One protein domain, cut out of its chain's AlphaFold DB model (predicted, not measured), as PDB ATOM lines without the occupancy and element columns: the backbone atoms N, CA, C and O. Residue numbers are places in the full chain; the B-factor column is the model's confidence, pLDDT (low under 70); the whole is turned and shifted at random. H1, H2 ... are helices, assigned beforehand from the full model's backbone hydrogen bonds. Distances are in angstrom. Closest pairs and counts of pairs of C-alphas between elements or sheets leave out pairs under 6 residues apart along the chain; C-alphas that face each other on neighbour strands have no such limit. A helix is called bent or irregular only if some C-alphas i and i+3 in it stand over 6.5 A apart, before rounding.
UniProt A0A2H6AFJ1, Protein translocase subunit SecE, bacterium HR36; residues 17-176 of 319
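AT A GLANCE: This is residues 17 to 176 of the 319 residues of the protein "Protein translocase subunit SecE" of bacterium HR36 (UniProt A0A2H6AFJ1). Two long helical hairpins, H1 with H2 and H3 with H4, spread as a wide V from a corner where the first part of H1 meets the first part of H3 and the end of H4. Short H5 packs across the start of H3 at that corner, and the hairpin tips, residues 60 to 65 and 126 to 132, stick out. The printed part has 160 residues with five named helices in the order H1 to H5, no named strand, and is all helix. It is loose, with a radius of gyration of the C-alphas of 20.7 A, and flat, spanning 57 by 54 by 22 A.

IN THESE COORDINATES: H1, residues 24 to 59, is the longest helix at 47.5 A, from C-alpha 24 at (10.164, 29.458, -34.983), with a kink of 51 degrees near residue 53. H2 is residues 63 to 88, 36.5 A; H3 is 95 to 125, 44.2 A; H4 is 130 to 156, 39.5 A. H5, residues 159 to 170, 16.8 A, ends at C-alpha 170 (-5.446, 26.444, -22.660). H1 and H2 are only just irregular: C-alphas 54 and 57 are 6.8 A apart, 83 and 86 6.9 A.

HOW THE PARTS SIT: H1 and H2 touch as a hairpin at 22 degrees, closest C-alphas Phe 59 and Gly 66, 5.4 A. H1, with residues 25 to 37 alone, touches H3 at 71 degrees, only just about perpendicular; C-alphas Ser 29 and Val 99 are closest, 4.6 A. H3 and H4 touch as a hairpin at 18 degrees, closest C-alphas Leu 124 and Ala 133, 6.6 A. H3, with residues 95 to 101 alone, touches H5 at a steep tilt of 55 degrees, closest C-alphas Gly 97 and Ser 165, 4.1 A. H2 is apart from H3, H4 and H5. Every O i to N i+4 pair is within hydrogen-bond range in H3 and H5; H1 has 26 of 32, H2 20 of 22, H4 22 of 23.

THE WHOLE: The C-alphas farthest apart, Lys 17 and Gly 61, are 61.3 A apart. The printed part has no cut and no long link. Residues 17 to 23 have pLDDT under 70.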
ATOM      1  N   LYS A  17       8.344  29.382 -18.005       46.94
ATOM      2  CA  LYS A  17       7.624  28.513 -18.963       46.94
ATOM      3  C   LYS A  17       6.905  29.295 -20.077       46.94
ATOM      4  O   LYS A  17       6.614  28.722 -21.122       46.94
ATOM      5  N   ARG A  18       6.688  30.608 -19.916       50.72
ATOM      6  CA  ARG A  18       6.006  31.495 -20.883       50.72
ATOM      7  C   ARG A  18       6.958  32.226 -21.842       50.72
ATOM      8  O   ARG A  18       6.818  33.423 -22.081       50.72
ATOM      9  N   ARG A  19       7.938  31.533 -22.427       53.12
ATOM     10  CA  ARG A  19       8.703  32.074 -23.570       53.12
ATOM     11  C   ARG A  19       8.487  31.239 -24.826       53.12
ATOM     12  O   ARG A  19       9.411  30.612 -25.329       53.12
ATOM     13  N   VAL A  20       7.284  31.317 -25.394       54.66
ATOM     14  CA  VAL A  20       7.012  30.902 -26.788       54.66
ATOM     15  C   VAL A  20       7.466  32.013 -27.756       54.66
ATOM     16  O   VAL A  20       6.753  32.446 -28.648       54.66
ATOM     17  N   TRP A  21       8.672  32.538 -27.526       56.88
ATOM     18  CA  TRP A  21       9.237  33.711 -28.208       56.88
ATOM     19  C   TRP A  21      10.406  33.358 -29.124       56.88
ATOM     20  O   TRP A  21      11.201  34.208 -29.515       56.88
ATOM     21  N   THR A  22      10.550  32.080 -29.462       66.56
ATOM     22  CA  THR A  22      11.500  31.667 -30.491       66.56
ATOM     23  C   THR A  22      10.986  32.122 -31.856       66.56
ATOM     24  O   THR A  22       9.809  31.915 -32.143       66.56
ATOM     25  N   TRP A  23      11.866  32.621 -32.730       69.56
ATOM     26  CA  TRP A  23      11.575  32.956 -34.140       69.56
ATOM     27  C   TRP A  23      10.815  31.863 -34.917       69.56
ATOM     28  O   TRP A  23      10.169  32.133 -35.925       69.56
ATOM     29  N   ARG A  24      10.859  30.620 -34.426       82.00
ATOM     30  CA  ARG A  24      10.164  29.458 -34.983       82.00
ATOM     31  C   ARG A  24       8.641  29.515 -34.831       82.00
ATOM     32  O   ARG A  24       7.961  28.956 -35.681       82.00
ATOM     33  N   PHE A  25       8.107  30.168 -33.795       86.19
ATOM     34  CA  PHE A  25       6.661  30.193 -33.537       86.19
ATOM     35  C   PHE A  25       5.885  31.001 -34.595       86.19
ATOM     36  O   PHE A  25       5.017  30.409 -35.234       86.19
ATOM     37  N   PRO A  26       6.224  32.278 -34.881       87.25
ATOM     38  CA  PRO A  26       5.531  33.058 -35.911       87.25
ATOM     39  C   PRO A  26       5.556  32.383 -37.284       87.25
ATOM     40  O   PRO A  26       4.535  32.310 -37.961       87.25
ATOM     41  N   LEU A  27       6.714  31.836 -37.670       88.81
ATOM     42  CA  LEU A  27       6.880  31.116 -38.932       88.81
ATOM     43  C   LEU A  27       6.036  29.840 -38.979       88.81
ATOM     44  O   LEU A  27       5.361  29.602 -39.974       88.81
ATOM     45  N   ALA A  28       6.029  29.040 -37.911       90.12
ATOM     46  CA  ALA A  28       5.210  27.834 -37.845       90.12
ATOM     47  C   ALA A  28       3.710  28.156 -37.900       90.12
ATOM     48  O   ALA A  28       2.968  27.459 -38.588       90.12
ATOM     49  N   SER A  29       3.261  29.227 -37.236       90.88
ATOM     50  CA  SER A  29       1.862  29.660 -37.293       90.88
ATOM     51  C   SER A  29       1.468  30.204 -38.670       90.88
ATOM     52  O   SER A  29       0.372  29.910 -39.140       90.88
ATOM     53  N   LEU A  30       2.351  30.940 -39.353       92.00
ATOM     54  CA  LEU A  30       2.114  31.397 -40.729       92.00
ATOM     55  C   LEU A  30       2.058  30.226 -41.711       92.00
ATOM     56  O   LEU A  30       1.121  30.133 -42.498       92.00
ATOM     57  N   LEU A  31       3.016  29.299 -41.635       93.06
ATOM     58  CA  LEU A  31       3.026  28.095 -42.468       93.06
ATOM     59  C   LEU A  31       1.801  27.216 -42.203       93.06
ATOM     60  O   LEU A  31       1.213  26.687 -43.142       93.06
ATOM     61  N   GLY A  32       1.377  27.095 -40.944       92.31
ATOM     62  CA  GLY A  32       0.139  26.408 -40.592       92.31
ATOM     63  C   GLY A  32      -1.098  27.113 -41.150       92.31
ATOM     64  O   GLY A  32      -2.006  26.443 -41.631       92.31
ATOM     65  N   ALA A  33      -1.130  28.449 -41.166       93.31
ATOM     66  CA  ALA A  33      -2.230  29.196 -41.772       93.31
ATOM     67  C   ALA A  33      -2.286  29.009 -43.295       93.31
ATOM     68  O   ALA A  33      -3.360  28.767 -43.845       93.31
ATOM     69  N   VAL A  34      -1.131  29.036 -43.965       94.12
ATOM     70  CA  VAL A  34      -1.014  28.700 -45.392       94.12
ATOM     71  C   VAL A  34      -1.472  27.264 -45.645       94.12
ATOM     72  O   VAL A  34      -2.232  27.030 -46.578       94.12
ATOM     73  N   TYR A  35      -1.085  26.308 -44.796       94.56
ATOM     74  CA  TYR A  35      -1.528  24.917 -44.901       94.56
ATOM     75  C   TYR A  35      -3.052  24.779 -44.805       94.56
ATOM     76  O   TYR A  35      -3.644  24.046 -45.593       94.56
ATOM     77  N   VAL A  36      -3.700  25.500 -43.883       93.69
ATOM     78  CA  VAL A  36      -5.166  25.502 -43.766       93.69
ATOM     79  C   VAL A  36      -5.811  26.065 -45.032       93.69
ATOM     80  O   VAL A  36      -6.713  25.431 -45.573       93.69
ATOM     81  N   TRP A  37      -5.333  27.202 -45.545       93.25
ATOM     82  CA  TRP A  37      -5.860  27.793 -46.779       93.25
ATOM     83  C   TRP A  37      -5.653  26.903 -48.005       93.25
ATOM     84  O   TRP A  37      -6.590  26.697 -48.773       93.25
ATOM     85  N   LEU A  38      -4.467  26.310 -48.158       93.19
ATOM     86  CA  LEU A  38      -4.203  25.320 -49.201       93.19
ATOM     87  C   LEU A  38      -5.118  24.105 -49.055       93.19
ATOM     88  O   LEU A  38      -5.652  23.625 -50.046       93.19
ATOM     89  N   GLY A  39      -5.355  23.639 -47.828       91.69
ATOM     90  CA  GLY A  39      -6.297  22.563 -47.549       91.69
ATOM     91  C   GLY A  39      -7.723  22.905 -47.983       91.69
ATOM     92  O   GLY A  39      -8.371  22.090 -48.636       91.69
ATOM     93  N   VAL A  40      -8.189  24.125 -47.693       89.69
ATOM     94  CA  VAL A  40      -9.488  24.625 -48.166       89.69
ATOM     95  C   VAL A  40      -9.530  24.645 -49.693       89.69
ATOM     96  O   VAL A  40     -10.477  24.116 -50.268       89.69
ATOM     97  N   ILE A  41      -8.494  25.165 -50.359       90.00
ATOM     98  CA  ILE A  41      -8.415  25.205 -51.827       90.00
ATOM     99  C   ILE A  41      -8.441  23.791 -52.421       90.00
ATOM    100  O   ILE A  41      -9.177  23.530 -53.370       90.00
ATOM    101  N   VAL A  42      -7.686  22.855 -51.843       91.25
ATOM    102  CA  VAL A  42      -7.637  21.464 -52.302       91.25
ATOM    103  C   VAL A  42      -9.004  20.802 -52.168       91.25
ATOM    104  O   VAL A  42      -9.513  20.238 -53.135       91.25
ATOM    105  N   VAL A  43      -9.621  20.887 -50.989       89.25
ATOM    106  CA  VAL A  43     -10.917  20.250 -50.727       89.25
ATOM    107  C   VAL A  43     -12.015  20.882 -51.574       89.25
ATOM    108  O   VAL A  43     -12.893  20.180 -52.055       89.25
ATOM    109  N   HIS A  44     -11.990  22.195 -51.772       85.62
ATOM    110  CA  HIS A  44     -13.122  22.905 -52.347       85.62
ATOM    111  C   HIS A  44     -13.000  23.164 -53.866       85.62
ATOM    112  O   HIS A  44     -14.020  23.258 -54.550       85.62
ATOM    113  N   HIS A  45     -11.786  23.222 -54.422       86.69
ATOM    114  CA  HIS A  45     -11.557  23.447 -55.858       86.69
ATOM    115  C   HIS A  45     -10.917  22.242 -56.538       86.69
ATOM    116  O   HIS A  45     -11.511  21.687 -57.459       86.69
ATOM    117  N   LEU A  46      -9.761  21.790 -56.041       89.94
ATOM    118  CA  LEU A  46      -8.965  20.768 -56.725       89.94
ATOM    119  C   LEU A  46      -9.674  19.408 -56.774       89.94
ATOM    120  O   LEU A  46      -9.788  18.805 -57.835       89.94
ATOM    121  N   VAL A  47     -10.172  18.918 -55.635       90.12
ATOM    122  CA  VAL A  47     -10.842  17.609 -55.570       90.12
ATOM    123  C   VAL A  47     -12.136  17.599 -56.393       90.12
ATOM    124  O   VAL A  47     -12.322  16.654 -57.161       90.12
ATOM    125  N   PRO A  48     -13.023  18.613 -56.308       88.56
ATOM    126  CA  PRO A  48     -14.194  18.680 -57.175       88.56
ATOM    127  C   PRO A  48     -13.860  18.766 -58.660       88.56
ATOM    128  O   PRO A  48     -14.559  18.144 -59.446       88.56
ATOM    129  N   GLU A  49     -12.815  19.499 -59.044       88.62
ATOM    130  CA  GLU A  49     -12.381  19.601 -60.439       88.62
ATOM    131  C   GLU A  49     -11.868  18.261 -60.968       88.62
ATOM    132  O   GLU A  49     -12.363  17.782 -61.982       88.62
ATOM    133  N   ILE A  50     -10.988  17.585 -60.224       90.62
ATOM    134  CA  ILE A  50     -10.528  16.235 -60.576       90.62
ATOM    135  C   ILE A  50     -11.717  15.269 -60.672       90.62
ATOM    136  O   ILE A  50     -11.796  14.468 -61.604       90.62
ATOM    137  N   TRP A  51     -12.660  15.346 -59.730       89.88
ATOM    138  CA  TRP A  51     -13.858  14.514 -59.765       89.88
ATOM    139  C   TRP A  51     -14.680  14.768 -61.029       89.88
ATOM    140  O   TRP A  51     -15.015  13.823 -61.736       89.88
ATOM    141  N   ASP A  52     -14.999  16.027 -61.317       87.56
ATOM    142  CA  ASP A  52     -15.872  16.391 -62.430       87.56
ATOM    143  C   ASP A  52     -15.219  16.098 -63.789       87.56
ATOM    144  O   ASP A  52     -15.907  15.674 -64.712       87.56
ATOM    145  N   SER A  53     -13.898  16.248 -63.905       89.56
ATOM    146  CA  SER A  53     -13.166  15.981 -65.146       89.56
ATOM    147  C   SER A  53     -12.922  14.495 -65.409       89.56
ATOM    148  O   SER A  53     -12.995  14.067 -66.557       89.56
ATOM    149  N   PHE A  54     -12.606  13.705 -64.377       90.94
ATOM    150  CA  PHE A  54     -12.128  12.330 -64.569       90.94
ATOM    151  C   PHE A  54     -13.096  11.252 -64.100       90.94
ATOM    152  O   PHE A  54     -13.082  10.167 -64.670       90.94
ATOM    153  N   LEU A  55     -13.898  11.509 -63.063       88.62
ATOM    154  CA  LEU A  55     -14.726  10.491 -62.405       88.62
ATOM    155  C   LEU A  55     -16.212  10.650 -62.724       88.62
ATOM    156  O   LEU A  55     -16.894   9.648 -62.914       88.62
ATOM    157  N   ALA A  56     -16.722  11.878 -62.828       87.38
ATOM    158  CA  ALA A  56     -18.133  12.137 -63.105       87.38
ATOM    159  C   ALA A  56     -18.661  11.472 -64.393       87.38
ATOM    160  O   ALA A  56     -19.757  10.912 -64.313       87.38
ATOM    161  N   PRO A  57     -17.908  11.417 -65.517       90.81
ATOM    162  CA  PRO A  57     -18.368  10.733 -66.731       90.81
ATOM    163  C   PRO A  57     -18.670   9.238 -66.525       90.81
ATOM    164  O   PRO A  57     -19.548   8.675 -67.168       90.81
ATOM    165  N   TRP A  58     -17.992   8.583 -65.579       87.75
ATOM    166  CA  TRP A  58     -18.180   7.155 -65.280       87.75
ATOM    167  C   TRP A  58     -19.467   6.860 -64.504       87.75
ATOM    168  O   TRP A  58     -19.859   5.701 -64.371       87.75
ATOM    169  N   PHE A  59     -20.112   7.896 -63.968       86.25
ATOM    170  CA  PHE A  59     -21.333   7.793 -63.170       86.25
ATOM    171  C   PHE A  59     -22.523   8.492 -63.836       86.25
ATOM    172  O   PHE A  59     -23.536   8.759 -63.176       86.25
ATOM    173  N   GLU A  60     -22.423   8.780 -65.137       78.56
ATOM    174  CA  GLU A  60     -23.533   9.299 -65.930       78.56
ATOM    175  C   GLU A  60     -24.750   8.363 -65.815       78.56
ATOM    176  O   GLU A  60     -24.666   7.154 -66.022       78.56
ATOM    177  N   GLY A  61     -25.889   8.920 -65.390       77.44
ATOM    178  CA  GLY A  61     -27.132   8.178 -65.137       77.44
ATOM    179  C   GLY A  61     -27.398   7.801 -63.672       77.44
ATOM    180  O   GLY A  61     -28.542   7.509 -63.335       77.44
ATOM    181  N   ASN A  62     -26.409   7.879 -62.770       85.62
ATOM    182  CA  ASN A  62     -26.583   7.560 -61.344       85.62
ATOM    183  C   ASN A  62     -26.107   8.698 -60.425       85.62
ATOM    184  O   ASN A  62     -25.098   8.606 -59.722       85.62
ATOM    185  N   MET A  63     -26.893   9.781 -60.389       79.38
ATOM    186  CA  MET A  63     -26.578  11.004 -59.629       79.38
ATOM    187  C   MET A  63     -26.358  10.758 -58.130       79.38
ATOM    188  O   MET A  63     -25.517  11.412 -57.516       79.38
ATOM    189  N   ILE A  64     -27.096   9.816 -57.532       84.12
ATOM    190  CA  ILE A  64     -26.982   9.500 -56.100       84.12
ATOM    191  C   ILE A  64     -25.621   8.862 -55.803       84.12
ATOM    192  O   ILE A  64     -24.926   9.274 -54.872       84.12
ATOM    193  N   LEU A  65     -25.219   7.874 -56.606       86.56
ATOM    194  CA  LEU A  65     -23.966   7.153 -56.409       86.56
ATOM    195  C   LEU A  65     -22.759   8.054 -56.706       86.56
ATOM    196  O   LEU A  65     -21.865   8.164 -55.871       86.56
ATOM    197  N   GLY A  66     -22.774   8.789 -57.822       86.50
ATOM    198  CA  GLY A  66     -21.719   9.758 -58.134       86.50
ATOM    199  C   GLY A  66     -21.596  10.865 -57.075       86.50
ATOM    200  O   GLY A  66     -20.496  11.180 -56.625       86.50
ATOM    201  N   GLY A  67     -22.720  11.422 -56.612       83.31
ATOM    202  CA  GLY A  67     -22.727  12.473 -55.590       83.31
ATOM    203  C   GLY A  67     -22.241  11.997 -54.215       83.31
ATOM    204  O   GLY A  67     -21.443  12.679 -53.569       83.31
ATOM    205  N   SER A  68     -22.689  10.821 -53.769       86.12
ATOM    206  CA  SER A  68     -22.262  10.228 -52.491       86.12
ATOM    207  C   SER A  68     -20.776   9.871 -52.488       86.12
ATOM    208  O   SER A  68     -20.078  10.212 -51.534       86.12
ATOM    209  N   LEU A  69     -20.260   9.281 -53.568       88.75
ATOM    210  CA  LEU A  69     -18.832   8.986 -53.686       88.75
ATOM    211  C   LEU A  69     -17.983  10.264 -53.742       88.75
ATOM    212  O   LEU A  69     -16.948  10.320 -53.076       88.75
ATOM    213  N   LYS A  70     -18.441  11.321 -54.434       87.75
ATOM    214  CA  LYS A  70     -17.784  12.641 -54.410       87.75
ATOM    215  C   LYS A  70     -17.675  13.177 -52.984       87.75
ATOM    216  O   LYS A  70     -16.608  13.618 -52.561       87.75
ATOM    217  N   LEU A  71     -18.763  13.106 -52.216       86.94
ATOM    218  CA  LEU A  71     -18.788  13.519 -50.811       86.94
ATOM    219  C   LEU A  71     -17.843  12.690 -49.934       86.94
ATOM    220  O   LEU A  71     -17.134  13.254 -49.100       86.94
ATOM    221  N   MET A  72     -17.800  11.372 -50.130       88.81
ATOM    222  CA  MET A  72     -16.873  10.494 -49.413       88.81
ATOM    223  C   MET A  72     -15.415  10.820 -49.750       88.81
ATOM    224  O   MET A  72     -14.590  10.881 -48.842       88.81
ATOM    225  N   ALA A  73     -15.103  11.096 -51.019       89.88
ATOM    226  CA  ALA A  73     -13.769  11.514 -51.444       89.88
ATOM    227  C   ALA A  73     -13.362  12.847 -50.793       89.88
ATOM    228  O   ALA A  73     -12.270  12.958 -50.239       89.88
ATOM    229  N   LEU A  74     -14.264  13.834 -50.774       89.88
ATOM    230  CA  LEU A  74     -14.043  15.117 -50.099       89.88
ATOM    231  C   LEU A  74     -13.782  14.941 -48.599       89.88
ATOM    232  O   LEU A  74     -12.826  15.504 -48.064       89.88
ATOM    233  N   ALA A  75     -14.596  14.124 -47.927       88.94
ATOM    234  CA  ALA A  75     -14.424  13.817 -46.513       88.94
ATOM    235  C   ALA A  75     -13.099  13.088 -46.240       88.94
ATOM    236  O   ALA A  75     -12.414  13.410 -45.268       88.94
ATOM    237  N   ALA A  76     -12.704  12.150 -47.105       92.12
ATOM    238  CA  ALA A  76     -11.445  11.420 -46.990       92.12
ATOM    239  C   ALA A  76     -10.229  12.343 -47.151       92.12
ATOM    240  O   ALA A  76      -9.296  12.261 -46.354       92.12
ATOM    241  N   VAL A  77     -10.250  13.261 -48.123       93.25
ATOM    242  CA  VAL A  77      -9.170  14.245 -48.313       93.25
ATOM    243  C   VAL A  77      -9.093  15.202 -47.124       93.25
ATOM    244  O   VAL A  77      -8.007  15.423 -46.591       93.25
ATOM    245  N   ALA A  78     -10.230  15.711 -46.643       90.56
ATOM    246  CA  ALA A  78     -10.269  16.559 -45.452       90.56
ATOM    247  C   ALA A  78      -9.721  15.830 -44.209       90.56
ATOM    248  O   ALA A  78      -8.888  16.374 -43.484       90.56
ATOM    249  N   ALA A  79     -10.120  14.573 -43.990       90.81
ATOM    250  CA  ALA A  79      -9.598  13.742 -42.907       90.81
ATOM    251  C   ALA A  79      -8.092  13.471 -43.062       90.81
ATOM    252  O   ALA A  79      -7.355  13.526 -42.076       90.81
ATOM    253  N   GLY A  80      -7.620  13.243 -44.289       92.75
ATOM    254  CA  GLY A  80      -6.204  13.081 -44.615       92.75
ATOM    255  C   GLY A  80      -5.377  14.319 -44.264       92.75
ATOM    256  O   GLY A  80      -4.325  14.190 -43.640       92.75
ATOM    257  N   LEU A  81      -5.880  15.519 -44.569       92.62
ATOM    258  CA  LEU A  81      -5.235  16.786 -44.202       92.62
ATOM    259  C   LEU A  81      -5.155  16.976 -42.680       92.62
ATOM    260  O   LEU A  81      -4.123  17.413 -42.162       92.62
ATOM    261  N   VAL A  82      -6.206  16.613 -41.941       90.06
ATOM    262  CA  VAL A  82      -6.195  16.656 -40.468       90.06
ATOM    263  C   VAL A  82      -5.229  15.615 -39.895       90.06
ATOM    264  O   VAL A  82      -4.490  15.897 -38.954       90.06
ATOM    265  N   TRP A  83      -5.173  14.418 -40.477       92.69
ATOM    266  CA  TRP A  83      -4.260  13.353 -40.056       92.69
ATOM    267  C   TRP A  83      -2.788  13.647 -40.383       92.69
ATOM    268  O   TRP A  83      -1.888  13.212 -39.658       92.69
ATOM    269  N   ALA A  84      -2.523  14.395 -41.454       92.50
ATOM    270  CA  ALA A  84      -1.184  14.834 -41.831       92.50
ATOM    271  C   ALA A  84      -0.650  15.946 -40.909       92.50
ATOM    272  O   ALA A  84       0.563  16.062 -40.740       92.50
ATOM    273  N   TRP A  85      -1.528  16.706 -40.245       89.94
ATOM    274  CA  TRP A  85      -1.147  17.832 -39.387       89.94
ATOM    275  C   TRP A  85      -0.019  17.524 -38.381       89.94
ATOM    276  O   TRP A  85       0.989  18.232 -38.399       89.94
ATOM    277  N   PRO A  86      -0.091  16.460 -37.551       88.31
ATOM    278  CA  PRO A  86       0.948  16.174 -36.559       88.31
ATOM    279  C   PRO A  86       2.270  15.686 -37.169       88.31
ATOM    280  O   PRO A  86       3.254  15.572 -36.445       88.31
ATOM    281  N   ARG A  87       2.280  15.332 -38.464       90.94
ATOM    282  CA  ARG A  87       3.482  14.917 -39.208       90.94
ATOM    283  C   ARG A  87       4.189  16.105 -39.842       90.94
ATOM    284  O   ARG A  87       5.412  16.116 -39.897       90.94
ATOM    285  N   VAL A  88       3.418  17.079 -40.320       89.50
ATOM    286  CA  VAL A  88       3.940  18.282 -40.981       89.50
ATOM    287  C   VAL A  88       4.412  19.310 -39.953       89.50
ATOM    288  O   VAL A  88       5.446  19.945 -40.150       89.50
ATOM    289  N   PHE A  89       3.686  19.460 -38.841       89.19
ATOM    290  CA  PHE A  89       3.958  20.502 -37.857       89.19
ATOM    291  C   PHE A  89       4.454  19.946 -36.515       89.19
ATOM    292  O   PHE A  89       3.863  19.008 -35.970       89.19
ATOM    293  N   PRO A  90       5.510  20.542 -35.927       83.50
ATOM    294  CA  PRO A  90       5.985  20.162 -34.604       83.50
ATOM    295  C   PRO A  90       4.956  20.526 -33.527       83.50
ATOM    296  O   PRO A  90       4.277  21.549 -33.610       83.50
ATOM    297  N   ARG A  91       4.883  19.726 -32.458       83.06
ATOM    298  CA  ARG A  91       4.064  20.057 -31.283       83.06
ATOM    299  C   ARG A  91       4.695  21.237 -30.543       83.06
ATOM    300  O   ARG A  91       5.707  21.073 -29.867       83.06
ATOM    301  N   MET A  92       4.106  22.419 -30.693       85.69
ATOM    302  CA  MET A  92       4.513  23.649 -30.011       85.69
ATOM    303  C   MET A  92       3.315  24.230 -29.245       85.69
ATOM    304  O   MET A  92       2.222  24.265 -29.815       85.69
ATOM    305  N   PRO A  93       3.496  24.710 -27.999       84.62
ATOM    306  CA  PRO A  93       2.423  25.359 -27.252       84.62
ATOM    307  C   PRO A  93       1.962  26.630 -27.968       84.62
ATOM    308  O   PRO A  93       2.785  27.441 -28.387       84.62
ATOM    309  N   GLY A  94       0.656  26.810 -28.100       85.31
ATOM    310  CA  GLY A  94       0.010  27.923 -28.790       85.31
ATOM    311  C   GLY A  94      -0.072  27.764 -30.310       85.31
ATOM    312  O   GLY A  94      -0.625  28.640 -30.969       85.31
ATOM    313  N   LEU A  95       0.475  26.703 -30.920       90.50
ATOM    314  CA  LEU A  95       0.574  26.630 -32.386       90.50
ATOM    315  C   LEU A  95      -0.799  26.583 -33.058       90.50
ATOM    316  O   LEU A  95      -1.041  27.340 -33.995       90.50
ATOM    317  N   SER A  96      -1.699  25.720 -32.583       89.31
ATOM    318  CA  SER A  96      -3.046  25.570 -33.148       89.31
ATOM    319  C   SER A  96      -3.869  26.848 -32.985       89.31
ATOM    320  O   SER A  96      -4.501  27.299 -33.940       89.31
ATOM    321  N   GLY A  97      -3.778  27.494 -31.817       89.44
ATOM    322  CA  GLY A  97      -4.384  28.802 -31.575       89.44
ATOM    323  C   GLY A  97      -3.801  29.901 -32.463       89.44
ATOM    324  O   GLY A  97      -4.543  30.733 -32.976       89.44
ATOM    325  N   GLY A  98      -2.487  29.892 -32.691       90.25
ATOM    326  CA  GLY A  98      -1.803  30.873 -33.531       90.25
ATOM    327  C   GLY A  98      -2.189  30.719 -34.996       90.25
ATOM    328  O   GLY A  98      -2.494  31.707 -35.656       90.25
ATOM    329  N   VAL A  99      -2.253  29.476 -35.480       93.12
ATOM    330  CA  VAL A  99      -2.717  29.154 -36.833       93.12
ATOM    331  C   VAL A  99      -4.157  29.606 -37.019       93.12
ATOM    332  O   VAL A  99      -4.425  30.335 -37.964       93.12
ATOM    333  N   PHE A 100      -5.054  29.272 -36.090       93.62
ATOM    334  CA  PHE A 100      -6.452  29.697 -36.153       93.62
ATOM    335  C   PHE A 100      -6.615  31.226 -36.190       93.62
ATOM    336  O   PHE A 100      -7.378  31.757 -36.999       93.62
ATOM    337  N   LEU A 101      -5.889  31.955 -35.336       94.06
ATOM    338  CA  LEU A 101      -5.943  33.417 -35.310       94.06
ATOM    339  C   LEU A 101      -5.404  34.030 -36.603       94.06
ATOM    340  O   LEU A 101      -6.008  34.967 -37.116       94.06
ATOM    341  N   LEU A 102      -4.308  33.498 -37.146       93.69
ATOM    342  CA  LEU A 102      -3.745  33.983 -38.404       93.69
ATOM    343  C   LEU A 102      -4.641  33.653 -39.599       93.69
ATOM    344  O   LEU A 102      -4.827  34.518 -40.445       93.69
ATOM    345  N   THR A 103      -5.249  32.464 -39.656       93.81
ATOM    346  CA  THR A 103      -6.219  32.133 -40.713       93.81
ATOM    347  C   THR A 103      -7.432  33.049 -40.650       93.81
ATOM    348  O   THR A 103      -7.863  33.566 -41.677       93.81
ATOM    349  N   LEU A 104      -7.957  33.293 -39.444       93.75
ATOM    350  CA  LEU A 104      -9.111  34.163 -39.242       93.75
ATOM    351  C   LEU A 104      -8.777  35.620 -39.562       93.75
ATOM    352  O   LEU A 104      -9.534  36.287 -40.257       93.75
ATOM    353  N   GLY A 105      -7.643  36.124 -39.076       92.25
ATOM    354  CA  GLY A 105      -7.242  37.500 -39.341       92.25
ATOM    355  C   GLY A 105      -6.881  37.734 -40.803       92.25
ATOM    356  O   GLY A 105      -7.218  38.792 -41.319       92.25
ATOM    357  N   TRP A 106      -6.301  36.745 -41.493       93.31
ATOM    358  CA  TRP A 106      -6.124  36.800 -42.946       93.31
ATOM    359  C   TRP A 106      -7.482  36.832 -43.661       93.31
ATOM    360  O   TRP A 106      -7.707  37.702 -44.491       93.31
ATOM    361  N   PHE A 107      -8.441  35.981 -43.281       91.88
ATOM    362  CA  PHE A 107      -9.789  36.021 -43.863       91.88
ATOM    363  C   PHE A 107     -10.467  37.392 -43.701       91.88
ATOM    364  O   PHE A 107     -11.039  37.933 -44.649       91.88
ATOM    365  N   VAL A 108     -10.392  37.969 -42.498       91.62
ATOM    366  CA  VAL A 108     -10.972  39.284 -42.197       91.62
ATOM    367  C   VAL A 108     -10.260  40.385 -42.981       91.62
ATOM    368  O   VAL A 108     -10.933  41.216 -43.587       91.62
ATOM    369  N   ALA A 109      -8.925  40.381 -43.009       89.94
ATOM    370  CA  ALA A 109      -8.138  41.353 -43.762       89.94
ATOM    371  C   ALA A 109      -8.455  41.294 -45.264       89.94
ATOM    372  O   ALA A 109      -8.792  42.324 -45.845       89.94
ATOM    373  N   ALA A 110      -8.479  40.095 -45.851       89.00
ATOM    374  CA  ALA A 110      -8.832  39.876 -47.250       89.00
ATOM    375  C   ALA A 110     -10.262  40.346 -47.570       89.00
ATOM    376  O   ALA A 110     -10.500  40.951 -48.614       89.00
ATOM    377  N   THR A 111     -11.217  40.129 -46.659       88.94
ATOM    378  CA  THR A 111     -12.603  40.592 -46.837       88.94
ATOM    379  C   THR A 111     -12.694  42.118 -46.788       88.94
ATOM    380  O   THR A 111     -13.327  42.725 -47.648       88.94
ATOM    381  N   LEU A 112     -12.047  42.754 -45.806       88.69
ATOM    382  CA  LEU A 112     -12.003  44.216 -45.694       88.69
ATOM    383  C   LEU A 112     -11.342  44.847 -46.919       88.69
ATOM    384  O   LEU A 112     -11.850  45.826 -47.462       88.69
ATOM    385  N   TRP A 113     -10.236  44.257 -47.366       86.94
ATOM    386  CA  TRP A 113      -9.528  44.664 -48.569       86.94
ATOM    387  C   TRP A 113     -10.407  44.547 -49.815       86.94
ATOM    388  O   TRP A 113     -10.513  45.502 -50.583       86.94
ATOM    389  N   TRP A 114     -11.103  43.420 -49.983       89.06
ATOM    390  CA  TRP A 114     -12.015  43.209 -51.103       89.06
ATOM    391  C   TRP A 114     -13.154  44.236 -51.114       89.06
ATOM    392  O   TRP A 114     -13.411  44.862 -52.144       89.06
ATOM    393  N   VAL A 115     -13.792  44.480 -49.963       89.75
ATOM    394  CA  VAL A 115     -14.854  45.491 -49.828       89.75
ATOM    395  C   VAL A 115     -14.326  46.890 -50.152       89.75
ATOM    396  O   VAL A 115     -14.955  47.614 -50.922       89.75
ATOM    397  N   ALA A 116     -13.160  47.266 -49.619       87.56
ATOM    398  CA  ALA A 116     -12.543  48.559 -49.899       87.56
ATOM    399  C   ALA A 116     -12.236  48.734 -51.394       87.56
ATOM    400  O   ALA A 116     -12.529  49.788 -51.959       87.56
ATOM    401  N   GLY A 117     -11.718  47.693 -52.053       88.06
ATOM    402  CA  GLY A 117     -11.476  47.697 -53.494       88.06
ATOM    403  C   GLY A 117     -12.759  47.886 -54.305       88.06
ATOM    404  O   GLY A 117     -12.783  48.716 -55.210       88.06
ATOM    405  N   ARG A 118     -13.851  47.197 -53.945       89.00
ATOM    406  CA  ARG A 118     -15.162  47.364 -54.602       89.00
ATOM    407  C   ARG A 118     -15.738  48.767 -54.420       89.00
ATOM    408  O   ARG A 118     -16.308  49.315 -55.360       89.00
ATOM    409  N   ILE A 119     -15.569  49.363 -53.240       88.38
ATOM    410  CA  ILE A 119     -15.981  50.750 -52.981       88.38
ATOM    411  C   ILE A 119     -15.150  51.718 -53.830       88.38
ATOM    412  O   ILE A 119     -15.712  52.616 -54.451       88.38
ATOM    413  N   LEU A 120     -13.829  51.530 -53.896       86.69
ATOM    414  CA  LEU A 120     -12.946  52.378 -54.698       86.69
ATOM    415  C   LEU A 120     -13.287  52.280 -56.191       86.69
ATOM    416  O   LEU A 120     -13.297  53.292 -56.885       86.69
ATOM    417  N   GLU A 121     -13.594  51.077 -56.682       86.62
ATOM    418  CA  GLU A 121     -13.980  50.831 -58.074       86.62
ATOM    419  C   GLU A 121     -15.287  51.550 -58.404       86.62
ATOM    420  O   GLU A 121     -15.382  52.264 -59.402       86.62
ATOM    421  N   TRP A 122     -16.269  51.443 -57.506       86.62
ATOM    422  CA  TRP A 122     -17.527  52.165 -57.615       86.62
ATOM    423  C   TRP A 122     -17.323  53.688 -57.621       86.62
ATOM    424  O   TRP A 122     -17.866  54.363 -58.493       86.62
ATOM    425  N   LEU A 123     -16.483  54.235 -56.737       86.25
ATOM    426  CA  LEU A 123     -16.182  55.672 -56.702       86.25
ATOM    427  C   LEU A 123     -15.474  56.155 -57.974       86.25
ATOM    428  O   LEU A 123     -15.845  57.181 -58.543       86.25
ATOM    429  N   LEU A 124     -14.464  55.421 -58.445       83.88
ATOM    430  CA  LEU A 124     -13.709  55.784 -59.648       83.88
ATOM    431  C   LEU A 124     -14.549  55.652 -60.923       83.88
ATOM    432  O   LEU A 124     -14.318  56.401 -61.875       83.88
ATOM    433  N   SER A 125     -15.553  54.770 -60.932       81.62
ATOM    434  CA  SER A 125     -16.475  54.635 -62.062       81.62
ATOM    435  C   SER A 125     -17.267  55.919 -62.351       81.62
ATOM    436  O   SER A 125     -17.607  56.179 -63.504       81.62
ATOM    437  N   TRP A 126     -17.496  56.768 -61.342       82.94
ATOM    438  CA  TRP A 126     -18.203  58.043 -61.513       82.94
ATOM    439  C   TRP A 126     -17.381  59.087 -62.272       82.94
ATOM    440  O   TRP A 126     -17.944  59.954 -62.933       82.94
ATOM    441  N   GLY A 127     -16.050  59.010 -62.201       79.12
ATOM    442  CA  GLY A 127     -15.158  60.019 -62.773       79.12
ATOM    443  C   GLY A 127     -14.739  59.784 -64.228       79.12
ATOM    444  O   GLY A 127     -13.868  60.497 -64.708       79.12
ATOM    445  N   GLN A 128     -15.308  58.788 -64.922       72.56
ATOM    446  CA  GLN A 128     -15.009  58.458 -66.330       72.56
ATOM    447  C   GLN A 128     -13.506  58.314 -66.666       72.56
ATOM    448  O   GLN A 128     -13.082  58.520 -67.800       72.56
ATOM    449  N   TRP A 129     -12.688  57.885 -65.703       71.62
ATOM    450  CA  TRP A 129     -11.226  57.745 -65.816       71.62
ATOM    451  C   TRP A 129     -10.749  56.624 -66.768       71.62
ATOM    452  O   TRP A 129      -9.548  56.362 -66.879       71.62
ATOM    453  N   GLY A 130     -11.674  55.947 -67.457       75.50
ATOM    454  CA  GLY A 130     -11.392  54.930 -68.471       75.50
ATOM    455  C   GLY A 130     -10.423  53.843 -67.995       75.50
ATOM    456  O   GLY A 130     -10.489  53.369 -66.862       75.50
ATOM    457  N   ALA A 131      -9.487  53.454 -68.864       78.94
ATOM    458  CA  ALA A 131      -8.502  52.416 -68.559       78.94
ATOM    459  C   ALA A 131      -7.485  52.827 -67.475       78.94
ATOM    460  O   ALA A 131      -6.935  51.957 -66.801       78.94
ATOM    461  N   ALA A 132      -7.250  54.128 -67.267       80.12
ATOM    462  CA  ALA A 132      -6.290  54.610 -66.274       80.12
ATOM    463  C   ALA A 132      -6.716  54.248 -64.840       80.12
ATOM    464  O   ALA A 132      -5.870  53.861 -64.035       80.12
ATOM    465  N   ALA A 133      -8.021  54.272 -64.541       80.25
ATOM    466  CA  ALA A 133      -8.541  53.826 -63.246       80.25
ATOM    467  C   ALA A 133      -8.262  52.344 -62.967       80.25
ATOM    468  O   ALA A 133      -7.954  51.994 -61.830       80.25
ATOM    469  N   ASN A 134      -8.299  51.486 -63.991       81.62
ATOM    470  CA  ASN A 134      -8.018  50.058 -63.825       81.62
ATOM    471  C   ASN A 134      -6.541  49.815 -63.504       81.62
ATOM    472  O   ASN A 134      -6.235  49.067 -62.581       81.62
ATOM    473  N   TYR A 135      -5.616  50.486 -64.199       84.31
ATOM    474  CA  TYR A 135      -4.183  50.336 -63.922       84.31
ATOM    475  C   TYR A 135      -3.786  50.906 -62.557       84.31
ATOM    476  O   TYR A 135      -3.072  50.249 -61.801       84.31
ATOM    477  N   VAL A 136      -4.274  52.104 -62.213       82.06
ATOM    478  CA  VAL A 136      -3.999  52.736 -60.911       82.06
ATOM    479  C   VAL A 136      -4.637  51.933 -59.777       82.06
ATOM    480  O   VAL A 136      -3.997  51.691 -58.751       82.06
ATOM    481  N   GLY A 137      -5.867  51.458 -59.969       82.94
ATOM    482  CA  GLY A 137      -6.560  50.602 -59.014       82.94
ATOM    483  C   GLY A 137      -5.851  49.263 -58.810       82.94
ATOM    484  O   GLY A 137      -5.564  48.898 -57.673       82.94
ATOM    485  N   ALA A 138      -5.462  48.574 -59.888       82.88
ATOM    486  CA  ALA A 138      -4.720  47.315 -59.814       82.88
ATOM    487  C   ALA A 138      -3.341  47.483 -59.149       82.88
ATOM    488  O   ALA A 138      -2.953  46.660 -58.320       82.88
ATOM    489  N   ALA A 139      -2.620  48.571 -59.442       86.12
ATOM    490  CA  ALA A 139      -1.364  48.890 -58.766       86.12
ATOM    491  C   ALA A 139      -1.576  49.134 -57.261       86.12
ATOM    492  O   ALA A 139      -0.826  48.619 -56.434       86.12
ATOM    493  N   THR A 140      -2.639  49.856 -56.896       83.69
ATOM    494  CA  THR A 140      -3.011  50.095 -55.495       83.69
ATOM    495  C   THR A 140      -3.340  48.783 -54.782       83.69
ATOM    496  O   THR A 140      -2.871  48.549 -53.671       83.69
ATOM    497  N   LEU A 141      -4.080  47.884 -55.434       83.38
ATOM    498  CA  LEU A 141      -4.386  46.554 -54.910       83.38
ATOM    499  C   LEU A 141      -3.132  45.706 -54.691       83.38
ATOM    500  O   LEU A 141      -3.015  45.077 -53.642       83.38
ATOM    501  N   ALA A 142      -2.187  45.718 -55.632       85.81
ATOM    502  CA  ALA A 142      -0.924  44.997 -55.488       85.81
ATOM    503  C   ALA A 142      -0.107  45.518 -54.293       85.81
ATOM    504  O   ALA A 142       0.409  44.729 -53.502       85.81
ATOM    505  N   VAL A 143      -0.043  46.843 -54.111       88.69
ATOM    506  CA  VAL A 143       0.607  47.457 -52.942       88.69
ATOM    507  C   VAL A 143      -0.099  47.052 -51.649       88.69
ATOM    508  O   VAL A 143       0.561  46.660 -50.690       88.69
ATOM    509  N   LEU A 144      -1.432  47.094 -51.614       86.56
ATOM    510  CA  LEU A 144      -2.208  46.695 -50.440       86.56
ATOM    511  C   LEU A 144      -2.035  45.207 -50.097       86.56
ATOM    512  O   LEU A 144      -1.887  44.886 -48.923       86.56
ATOM    513  N   ALA A 145      -1.979  44.319 -51.094       85.50
ATOM    514  CA  ALA A 145      -1.713  42.896 -50.884       85.50
ATOM    515  C   ALA A 145      -0.312  42.663 -50.289       85.50
ATOM    516  O   ALA A 145      -0.143  41.874 -49.359       85.50
ATOM    517  N   LEU A 146       0.706  43.398 -50.759       90.00
ATOM    518  CA  LEU A 146       2.045  43.359 -50.159       90.00
ATOM    519  C   LEU A 146       2.031  43.866 -48.710       90.00
ATOM    520  O   LEU A 146       2.641  43.251 -47.832       90.00
ATOM    521  N   LEU A 147       1.316  44.962 -48.440       90.12
ATOM    522  CA  LEU A 147       1.157  45.497 -47.088       90.12
ATOM    523  C   LEU A 147       0.425  44.520 -46.162       90.12
ATOM    524  O   LEU A 147       0.798  44.417 -44.995       90.12
ATOM    525  N   GLU A 148      -0.561  43.779 -46.665       88.19
ATOM    526  CA  GLU A 148      -1.265  42.735 -45.919       88.19
ATOM    527  C   GLU A 148      -0.313  41.609 -45.507       88.19
ATOM    528  O   GLU A 148      -0.279  41.236 -44.335       88.19
ATOM    529  N   VAL A 149       0.523  41.117 -46.425       88.62
ATOM    530  CA  VAL A 149       1.527  40.085 -46.115       88.62
ATOM    531  C   VAL A 149       2.511  40.581 -45.050       88.62
ATOM    532  O   VAL A 149       2.799  39.872 -44.081       88.62
ATOM    533  N   VAL A 150       2.991  41.822 -45.180       91.19
ATOM    534  CA  VAL A 150       3.870  42.445 -44.176       91.19
ATOM    535  C   VAL A 150       3.147  42.589 -42.835       91.19
ATOM    536  O   VAL A 150       3.730  42.301 -41.785       91.19
ATOM    537  N   TRP A 151       1.882  43.004 -42.838       92.31
ATOM    538  CA  TRP A 151       1.069  43.147 -41.634       92.31
ATOM    539  C   TRP A 151       0.841  41.802 -40.939       92.31
ATOM    540  O   TRP A 151       1.073  41.709 -39.734       92.31
ATOM    541  N   LEU A 152       0.490  40.748 -41.683       89.56
ATOM    542  CA  LEU A 152       0.331  39.388 -41.163       89.56
ATOM    543  C   LEU A 152       1.629  38.874 -40.542       89.56
ATOM    544  O   LEU A 152       1.601  38.338 -39.436       89.56
ATOM    545  N   TYR A 153       2.777  39.093 -41.188       89.75
ATOM    546  CA  TYR A 153       4.075  38.712 -40.631       89.75
ATOM    547  C   TYR A 153       4.399  39.464 -39.331       89.75
ATOM    548  O   TYR A 153       4.832  38.869 -38.334       89.75
ATOM    549  N   ARG A 154       4.146  40.777 -39.301       91.25
ATOM    550  CA  ARG A 154       4.338  41.604 -38.099       91.25
ATOM    551  C   ARG A 154       3.385  41.208 -36.977       91.25
ATOM    552  O   ARG A 154       3.787  41.204 -35.814       91.25
ATOM    553  N   TRP A 155       2.144  40.859 -37.306       91.50
ATOM    554  CA  TRP A 155       1.153  40.407 -36.338       91.50
ATOM    555  C   TRP A 155       1.481  39.012 -35.803       91.50
ATOM    556  O   TRP A 155       1.432  38.810 -34.588       91.50
ATOM    557  N   ALA A 156       1.940  38.098 -36.662       88.69
ATOM    558  CA  ALA A 156       2.452  36.788 -36.267       88.69
ATOM    559  C   ALA A 156       3.621  36.890 -35.285       88.69
ATOM    560  O   ALA A 156       3.716  36.120 -34.333       88.69
ATOM    561  N   SER A 157       4.477  37.892 -35.484       87.81
ATOM    562  CA  SER A 157       5.626  38.177 -34.623       87.81
ATOM    563  C   SER A 157       5.266  38.969 -33.357       87.81
ATOM    564  O   SER A 157       6.143  39.283 -32.551       87.81
ATOM    565  N   SER A 158       3.994  39.331 -33.163       87.81
ATOM    566  CA  SER A 158       3.577  40.204 -32.066       87.81
ATOM    567  C   SER A 158       3.402  39.461 -30.728       87.81
ATOM    568  O   SER A 158       2.929  38.320 -30.698       87.81
ATOM    569  N   PRO A 159       3.650  40.139 -29.582       85.25
ATOM    570  CA  PRO A 159       3.378  39.584 -28.248       85.25
ATOM    571  C   PRO A 159       1.940  39.140 -28.056       85.25
ATOM    572  O   PRO A 159       1.649  38.160 -27.366       85.25
ATOM    573  N   ARG A 160       1.035  39.898 -28.673       88.06
ATOM    574  CA  ARG A 160      -0.397  39.712 -28.538       88.06
ATOM    575  C   ARG A 160      -0.785  38.376 -29.151       88.06
ATOM    576  O   ARG A 160      -1.368  37.571 -28.441       88.06
ATOM    577  N   LEU A 161      -0.383  38.082 -30.388       87.94
ATOM    578  CA  LEU A 161      -0.764  36.820 -31.025       87.94
ATOM    579  C   LEU A 161      -0.354  35.608 -30.175       87.94
ATOM    580  O   LEU A 161      -1.194  34.758 -29.902       87.94
ATOM    581  N   SER A 162       0.888  35.566 -29.682       85.44
ATOM    582  CA  SER A 162       1.354  34.451 -28.841       85.44
ATOM    583  C   SER A 162       0.507  34.283 -27.571       85.44
ATOM    584  O   SER A 162       0.062  33.180 -27.259       85.44
ATOM    585  N   THR A 163       0.185  35.380 -26.886       88.06
ATOM    586  CA  THR A 163      -0.636  35.347 -25.669       88.06
ATOM    587  C   THR A 163      -2.046  34.842 -25.968       88.06
ATOM    588  O   THR A 163      -2.543  33.949 -25.290       88.06
ATOM    589  N   TRP A 164      -2.682  35.371 -27.013       89.94
ATOM    590  CA  TRP A 164      -4.034  34.974 -27.406       89.94
ATOM    591  C   TRP A 164      -4.075  33.525 -27.899       89.94
ATOM    592  O   TRP A 164      -5.015  32.794 -27.597       89.94
ATOM    593  N   SER A 165      -3.029  33.082 -28.596       90.25
ATOM    594  CA  SER A 165      -2.902  31.706 -29.069       90.25
ATOM    595  C   SER A 165      -2.815  30.696 -27.926       90.25
ATOM    596  O   SER A 165      -3.504  29.677 -27.956       90.25
ATOM    597  N   LEU A 166      -2.034  31.014 -26.887       89.12
ATOM    598  CA  LEU A 166      -1.910  30.199 -25.683       89.12
ATOM    599  C   LEU A 166      -3.232  30.156 -24.924       89.12
ATOM    600  O   LEU A 166      -3.671  29.077 -24.551       89.12
ATOM    601  N   LEU A 167      -3.915  31.297 -24.780       88.56
ATOM    602  CA  LEU A 167      -5.229  31.349 -24.138       88.56
ATOM    603  C   LEU A 167      -6.259  30.464 -24.854       88.56
ATOM    604  O   LEU A 167      -7.021  29.760 -24.194       88.56
ATOM    605  N   LEU A 168      -6.289  30.465 -26.191       88.38
ATOM    606  CA  LEU A 168      -7.194  29.599 -26.956       88.38
ATOM    607  C   LEU A 168      -6.857  28.111 -26.789       88.38
ATOM    608  O   LEU A 168      -7.762  27.276 -26.707       88.38
ATOM    609  N   GLU A 169      -5.571  27.771 -26.724       86.94
ATOM    610  CA  GLU A 169      -5.128  26.393 -26.515       86.94
ATOM    611  C   GLU A 169      -5.407  25.904 -25.087       86.94
ATOM    612  O   GLU A 169      -5.934  24.806 -24.916       86.94
ATOM    613  N   GLU A 170      -5.152  26.732 -24.071       86.88
ATOM    614  CA  GLU A 170      -5.446  26.444 -22.660       86.88
ATOM    615  C   GLU A 170      -6.949  26.258 -22.412       86.88
ATOM    616  O   GLU A 170      -7.360  25.400 -21.630       86.88
ATOM    617  N   GLN A 171      -7.795  27.000 -23.133       84.06
ATOM    618  CA  GLN A 171      -9.247  26.797 -23.127       84.06
ATOM    619  C   GLN A 171      -9.673  25.476 -23.790       84.06
ATOM    620  O   GLN A 171     -10.839  25.079 -23.691       84.06
ATOM    621  N   GLY A 172      -8.753  24.772 -24.453       83.06
ATOM    622  CA  GLY A 172      -8.952  23.444 -25.018       83.06
ATOM    623  C   GLY A 172      -9.767  23.414 -26.310       83.06
ATOM    624  O   GLY A 172     -10.262  22.342 -26.657       83.06
ATOM    625  N   TRP A 173      -9.910  24.542 -27.022       82.88
ATOM    626  CA  TRP A 173     -10.694  24.649 -28.270       82.88
ATOM    627  C   TRP A 173     -10.221  23.729 -29.397       82.88
ATOM    628  O   TRP A 173     -11.008  23.418 -30.284       82.88
ATOM    629  N   PHE A 174      -8.968  23.275 -29.341       84.44
ATOM    630  CA  PHE A 174      -8.350  22.375 -30.323       84.44
ATOM    631  C   PHE A 174      -8.018  20.997 -29.737       84.44
ATOM    632  O   PHE A 174      -7.232  20.244 -30.307       84.44
ATOM    633  N   SER A 175      -8.580  20.669 -28.571       82.62
ATOM    634  CA  SER A 175      -8.341  19.403 -27.880       82.62
ATOM    635  C   SER A 175      -9.608  18.557 -27.828       82.62
ATOM    636  O   SER A 175     -10.712  19.072 -27.655       82.62
ATOM    637  N   LEU A 176      -9.443  17.236 -27.891       83.19
ATOM    638  CA  LEU A 176     -10.529  16.266 -27.700       83.19
ATOM    639  C   LEU A 176     -10.786  15.954 -26.212       83.19
ATOM    640  O   LEU A 176     -11.499  15.010 -25.874       83.19
TER     641      LEU A 176